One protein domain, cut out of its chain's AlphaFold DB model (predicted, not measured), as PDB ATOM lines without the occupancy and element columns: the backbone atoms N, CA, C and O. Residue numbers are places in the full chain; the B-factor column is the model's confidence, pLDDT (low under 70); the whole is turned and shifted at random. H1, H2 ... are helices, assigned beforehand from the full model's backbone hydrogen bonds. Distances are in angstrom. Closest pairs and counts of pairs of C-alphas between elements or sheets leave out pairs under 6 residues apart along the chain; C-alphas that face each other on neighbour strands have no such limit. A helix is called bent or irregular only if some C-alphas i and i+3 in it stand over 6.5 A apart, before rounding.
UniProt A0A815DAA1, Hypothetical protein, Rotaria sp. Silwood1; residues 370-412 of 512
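AT A GLANCE: This is residues 370 to 412 of the 512 residues of the protein "Hypothetical protein" of Rotaria sp. Silwood1 (UniProt A0A815DAA1). Three helices are strung one after another in an open, loose chain: H1 makes a free arm at one end, the short H2 follows at a steep angle in the middle, and the long H3 sets off about perpendicular to H2 towards the other end. The helices form no packed core; residues 370 to 383 and 402 to 412 stick out as free ends, and these arms make the length. The printed part has 43 residues with three named helices in the order H1, H2, H3 and no named strand; its class is all helix. The whole is loose, with a radius of gyration of the C-alphas of 13.0 A, and spans 40 by 19 by 17 A.

IN THESE COORDINATES: H1 covers residues 370 to 380 and begins at C-alpha 370, at (150.810, 182.904, 153.877); it is 15.3 A long from first to last C-alpha. After a tight link of 2 residues comes H2, residues 383 to 389, 9.8 A long, with C-alpha 383 at (146.582, 164.833, 153.876). A tight link of 5 residues then joins H2 to H3, residues 395 to 412. H3 is the longest helix, with 18 residues and 25.8 A, and ends at C-alpha 412, at (134.112, 147.927, 166.924). No helix is bent.

HOW THE PARTS SIT: H1 and H2 are close but not clearly touching; their closest C-alphas, those of Val 378 and Ile 384, are 7.1 A apart. Their lines stand at a steep tilt of 47 degrees, and the two run the same way. H2 and H3 are also close but not clearly touching, with the closest C-alphas, those of Leu 387 and Leu 398, 7.8 A apart. Their lines are about perpendicular, at 80 degrees, and their centres are 15.5 A apart. H1 and H3 are apart. In the backbones of H1, H2 and H3 every O i to N i+4 pair is within hydrogen-bond range.

THE WHOLE: The outline of the C-alphas is a rod. The two C-alphas farthest apart are those of Ala 370 and Arg 411, at 41.2 A, and the first and last printed C-alphas, those of Ala 370 and Met 412, are 40.9 A apart. Residues 370 to 383, of which 370 to 380 belong to H1, stand free, and so do residues 402 to 412, which belong to H3. The printed part has no cut, and neither link is long. The mean pLDDT of the printed part is 78.0; six residues are under 70, namely 395, 399 and 409 to 412. The mean pLDDT of H3 is 71.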
ATOM      1  N   ALA A 370     151.663 183.654 152.958       72.75
ATOM      2  CA  ALA A 370     150.810 182.904 153.877       72.75
ATOM      3  C   ALA A 370     150.134 181.716 153.172       72.75
ATOM      4  O   ALA A 370     150.129 180.604 153.704       72.75
ATOM      5  N   TYR A 371     149.641 181.920 151.947       82.88
ATOM      6  CA  TYR A 371     149.084 180.857 151.112       82.88
ATOM      7  C   TYR A 371     150.120 179.767 150.805       82.88
ATOM      8  O   TYR A 371     149.845 178.582 150.996       82.88
ATOM      9  N   ASP A 372     151.337 180.145 150.410       83.50
ATOM     10  CA  ASP A 372     152.410 179.194 150.111       83.50
ATOM     11  C   ASP A 372     152.843 178.393 151.346       83.50
ATOM     12  O   ASP A 372     153.134 177.195 151.251       83.50
ATOM     13  N   GLN A 373     152.869 179.025 152.522       81.31
ATOM     14  CA  GLN A 373     153.140 178.338 153.785       81.31
ATOM     15  C   GLN A 373     152.028 177.349 154.142       81.31
ATOM     16  O   GLN A 373     152.327 176.198 154.467       81.31
ATOM     17  N   ALA A 374     150.761 177.750 154.014       71.88
ATOM     18  CA  ALA A 374     149.623 176.858 154.217       71.88
ATOM     19  C   ALA A 374     149.674 175.667 153.246       71.88
ATOM     20  O   ALA A 374     149.549 174.514 153.662       71.88
ATOM     21  N   LEU A 375     149.975 175.914 151.968       76.25
ATOM     22  CA  LEU A 375     150.134 174.869 150.960       76.25
ATOM     23  C   LEU A 375     151.290 173.915 151.302       76.25
ATOM     24  O   LEU A 375     151.157 172.700 151.145       76.25
ATOM     25  N   ARG A 376     152.424 174.432 151.798       83.31
ATOM     26  CA  ARG A 376     153.545 173.601 152.269       83.31
ATOM     27  C   ARG A 376     153.151 172.731 153.455       83.31
ATOM     28  O   ARG A 376     153.525 171.559 153.455       83.31
ATOM     29  N   LEU A 377     152.411 173.267 154.424       78.38
ATOM     30  CA  LEU A 377     151.927 172.510 155.581       78.38
ATOM     31  C   LEU A 377     150.978 171.385 155.156       78.38
ATOM     32  O   LEU A 377     151.152 170.245 155.582       78.38
ATOM     33  N   VAL A 378     150.038 171.670 154.249       73.31
ATOM     34  CA  VAL A 378     149.100 170.671 153.710       73.31
ATOM     35  C   VAL A 378     149.823 169.588 152.895       73.31
ATOM     36  O   VAL A 378     149.465 168.415 152.971       73.31
ATOM     37  N   LYS A 379     150.876 169.943 152.147       80.19
ATOM     38  CA  LYS A 379     151.716 168.956 151.446       80.19
ATOM     39  C   LYS A 379     152.516 168.086 152.420       80.19
ATOM     40  O   LYS A 379     152.582 166.876 152.236       80.19
ATOM     41  N   HIS A 380     153.093 168.669 153.472       87.44
ATOM     42  CA  HIS A 380     153.880 167.916 154.459       87.44
ATOM     43  C   HIS A 380     153.027 167.016 155.356       87.44
ATOM     44  O   HIS A 380     153.507 165.971 155.793       87.44
ATOM     45  N   SER A 381     151.767 167.375 155.609       84.50
ATOM     46  CA  SER A 381     150.861 166.555 156.419       84.50
ATOM     47  C   SER A 381     150.434 165.255 155.730       84.50
ATOM     48  O   SER A 381     149.798 164.417 156.369       84.50
ATOM     49  N   LYS A 382     150.764 165.075 154.438       89.06
ATOM     50  CA  LYS A 382     150.319 163.953 153.590       89.06
ATOM     51  C   LYS A 382     148.794 163.804 153.539       89.06
ATOM     52  O   LYS A 382     148.289 162.751 153.154       89.06
ATOM     53  N   ILE A 383     148.048 164.845 153.922       82.00
ATOM     54  CA  ILE A 383     146.582 164.833 153.876       82.00
ATOM     55  C   ILE A 383     146.128 164.633 152.434       82.00
ATOM     56  O   ILE A 383     145.281 163.786 152.190       82.00
ATOM     57  N   ILE A 384     146.740 165.334 151.476       79.81
ATOM     58  CA  ILE A 384     146.408 165.186 150.051       79.81
ATOM     59  C   ILE A 384     146.672 163.754 149.569       79.81
ATOM     60  O   ILE A 384     145.830 163.184 148.882       79.81
ATOM     61  N   ASP A 385     147.792 163.146 149.967       87.75
ATOM     62  CA  ASP A 385     148.122 161.770 149.580       87.75
ATOM     63  C   ASP A 385     147.093 160.774 150.130       87.75
ATOM     64  O   ASP A 385     146.614 159.920 149.389       87.75
ATOM     65  N   LYS A 386     146.678 160.934 151.396       84.88
ATOM     66  CA  LYS A 386     145.613 160.117 152.002       84.88
ATOM     67  C   LYS A 386     144.248 160.338 151.353       84.88
ATOM     68  O   LYS A 386     143.505 159.381 151.160       84.88
ATOM     69  N   LEU A 387     143.895 161.580 151.025       83.50
ATOM     70  CA  LEU A 387     142.640 161.881 150.331       83.50
ATOM     71  C   LEU A 387     142.620 161.212 148.950       83.50
ATOM     72  O   LEU A 387     141.639 160.554 148.603       83.50
ATOM     73  N   ASN A 388     143.729 161.282 148.212       87.31
ATOM     74  CA  ASN A 388     143.881 160.626 146.914       87.31
ATOM     75  C   ASN A 388     143.862 159.093 147.019       87.31
ATOM     76  O   ASN A 388     143.223 158.438 146.195       87.31
ATOM     77  N   GLU A 389     144.505 158.512 148.038       92.94
ATOM     78  CA  GLU A 389     144.476 157.068 148.322       92.94
ATOM     79  C   GLU A 389     143.036 156.558 148.497       92.94
ATOM     80  O   GLU A 389     142.671 155.501 147.978       92.94
ATOM     81  N   HIS A 390     142.187 157.355 149.148       88.62
ATOM     82  CA  HIS A 390     140.769 157.056 149.342       88.62
ATOM     83  C   HIS A 390     139.853 157.582 148.224       88.62
ATOM     84  O   HIS A 390     138.635 157.456 148.337       88.62
ATOM     85  N   LYS A 391     140.416 158.123 147.130       90.88
ATOM     86  CA  LYS A 391     139.687 158.720 145.992       90.88
ATOM     87  C   LYS A 391     138.695 159.818 146.404       90.88
ATOM     88  O   LYS A 391     137.639 159.964 145.794       90.88
ATOM     89  N   ILE A 392     139.037 160.578 147.440       83.44
ATOM     90  CA  ILE A 392     138.230 161.672 147.977       83.44
ATOM     91  C   ILE A 392     138.552 162.932 147.175       83.44
ATOM     92  O   ILE A 392     139.568 163.582 147.418       83.44
ATOM     93  N   ASN A 393     137.698 163.267 146.207       84.25
ATOM     94  CA  ASN A 393     137.947 164.375 145.277       84.25
ATOM     95  C   ASN A 393     137.126 165.626 145.615       84.25
ATOM     96  O   ASN A 393     137.426 166.713 145.123       84.25
ATOM     97  N   CYS A 394     136.094 165.492 146.453       80.06
ATOM     98  CA  CYS A 394     135.262 166.603 146.901       80.06
ATOM     99  C   CYS A 394     134.877 166.496 148.387       80.06
ATOM    100  O   CYS A 394     135.100 165.481 149.049       80.06
ATOM    101  N   LEU A 395     134.282 167.566 148.928       62.31
ATOM    102  CA  LEU A 395     133.897 167.646 150.342       62.31
ATOM    103  C   LEU A 395     132.849 166.584 150.734       62.31
ATOM    104  O   LEU A 395     132.892 166.053 151.842       62.31
ATOM    105  N   ASN A 396     131.943 166.238 149.812       71.00
ATOM    106  CA  ASN A 396     130.918 165.212 150.030       71.00
ATOM    107  C   ASN A 396     131.533 163.810 150.168       71.00
ATOM    108  O   ASN A 396     131.090 163.027 151.013       71.00
ATOM    109  N   ASP A 397     132.590 163.516 149.404       77.06
ATOM    110  CA  ASP A 397     133.342 162.262 149.513       77.06
ATOM    111  C   ASP A 397     134.060 162.179 150.866       77.06
ATOM    112  O   ASP A 397     134.066 161.129 151.508       77.06
ATOM    113  N   LEU A 398     134.622 163.303 151.333       71.94
ATOM    114  CA  LEU A 398     135.318 163.380 152.619       71.94
ATOM    115  C   LEU A 398     134.350 163.164 153.780       71.94
ATOM    116  O   LEU A 398     134.634 162.378 154.681       71.94
ATOM    117  N   SER A 399     133.198 163.834 153.737       60.28
ATOM    118  CA  SER A 399     132.136 163.677 154.731       60.28
ATOM    119  C   SER A 399     131.639 162.229 154.784       60.28
ATOM    120  O   SER A 399     131.618 161.620 155.854       60.28
ATOM    121  N   SER A 400     131.361 161.624 153.624       74.88
ATOM    122  CA  SER A 400     130.930 160.222 153.522       74.88
ATOM    123  C   SER A 400     131.994 159.244 154.032       74.88
ATOM    124  O   SER A 400     131.669 158.275 154.723       74.88
ATOM    125  N   TYR A 401     133.271 159.505 153.740       80.19
ATOM    126  CA  TYR A 401     134.396 158.711 154.232       80.19
ATOM    127  C   TYR A 401     134.537 158.800 155.756       80.19
ATOM    128  O   TYR A 401     134.611 157.763 156.418       80.19
ATOM    129  N   ILE A 402     134.522 160.010 156.329       73.94
ATOM    130  CA  ILE A 402     134.598 160.227 157.784       73.94
ATOM    131  C   ILE A 402     133.406 159.565 158.475       73.94
ATOM    132  O   ILE A 402     133.599 158.821 159.436       73.94
ATOM    133  N   PHE A 403     132.193 159.765 157.957       75.44
ATOM    134  CA  PHE A 403     130.982 159.157 158.499       75.44
ATOM    135  C   PHE A 403     131.052 157.624 158.456       75.44
ATOM    136  O   PHE A 403     130.780 156.957 159.452       75.44
ATOM    137  N   GLY A 404     131.509 157.045 157.342       82.00
ATOM    138  CA  GLY A 404     131.734 155.605 157.222       82.00
ATOM    139  C   GLY A 404     132.810 155.075 158.177       82.00
ATOM    140  O   GLY A 404     132.655 153.985 158.729       82.00
ATOM    141  N   MET A 405     133.884 155.835 158.410       80.38
ATOM    142  CA  MET A 405     134.963 155.463 159.331       80.38
ATOM    143  C   MET A 405     134.498 155.516 160.793       80.38
ATOM    144  O   MET A 405     134.754 154.583 161.553       80.38
ATOM    145  N   LEU A 406     133.749 156.556 161.166       73.69
ATOM    146  CA  LEU A 406     133.121 156.685 162.482       73.69
ATOM    147  C   LEU A 406     132.094 155.574 162.721       73.69
ATOM    148  O   LEU A 406     132.107 154.961 163.784       73.69
ATOM    149  N   ASN A 407     131.277 155.241 161.720       73.69
ATOM    150  CA  ASN A 407     130.275 154.177 161.815       73.69
ATOM    151  C   ASN A 407     130.897 152.762 161.841       73.69
ATOM    152  O   ASN A 407     130.353 151.829 162.426       73.69
ATOM    153  N   LYS A 408     132.072 152.565 161.226       78.94
ATOM    154  CA  LYS A 408     132.844 151.318 161.385       78.94
ATOM    155  C   LYS A 408     133.464 151.215 162.778       78.94
ATOM    156  O   LYS A 408     133.419 150.145 163.380       78.94
ATOM    157  N   ASN A 409     133.991 152.317 163.306       69.88
ATOM    158  CA  ASN A 409     134.595 152.350 164.637       69.88
ATOM    159  C   ASN A 409     133.548 152.242 165.757       69.88
ATOM    160  O   ASN A 409     133.811 151.587 166.763       69.88
ATOM    161  N   SER A 410     132.339 152.780 165.564       62.97
ATOM    162  CA  SER A 410     131.219 152.602 166.499       62.97
ATOM    163  C   SER A 410     130.753 151.146 166.589       62.97
ATOM    164  O   SER A 410     130.321 150.712 167.649       62.97
ATOM    165  N   ARG A 411     130.908 150.353 165.518       60.12
ATOM    166  CA  ARG A 411     130.644 148.901 165.532       60.12
ATOM    167  C   ARG A 411     131.763 148.077 166.179       60.12
ATOM    168  O   ARG A 411     131.498 146.967 166.627       60.12
ATOM    169  N   MET A 412     132.996 148.587 166.225       54.06
ATOM    170  CA  MET A 412     134.112 147.927 166.924       54.06
ATOM    171  C   MET A 412     134.078 148.158 168.437       54.06
ATOM    172  O   MET A 412     134.548 147.305 169.189       54.06
TER     173      MET A 412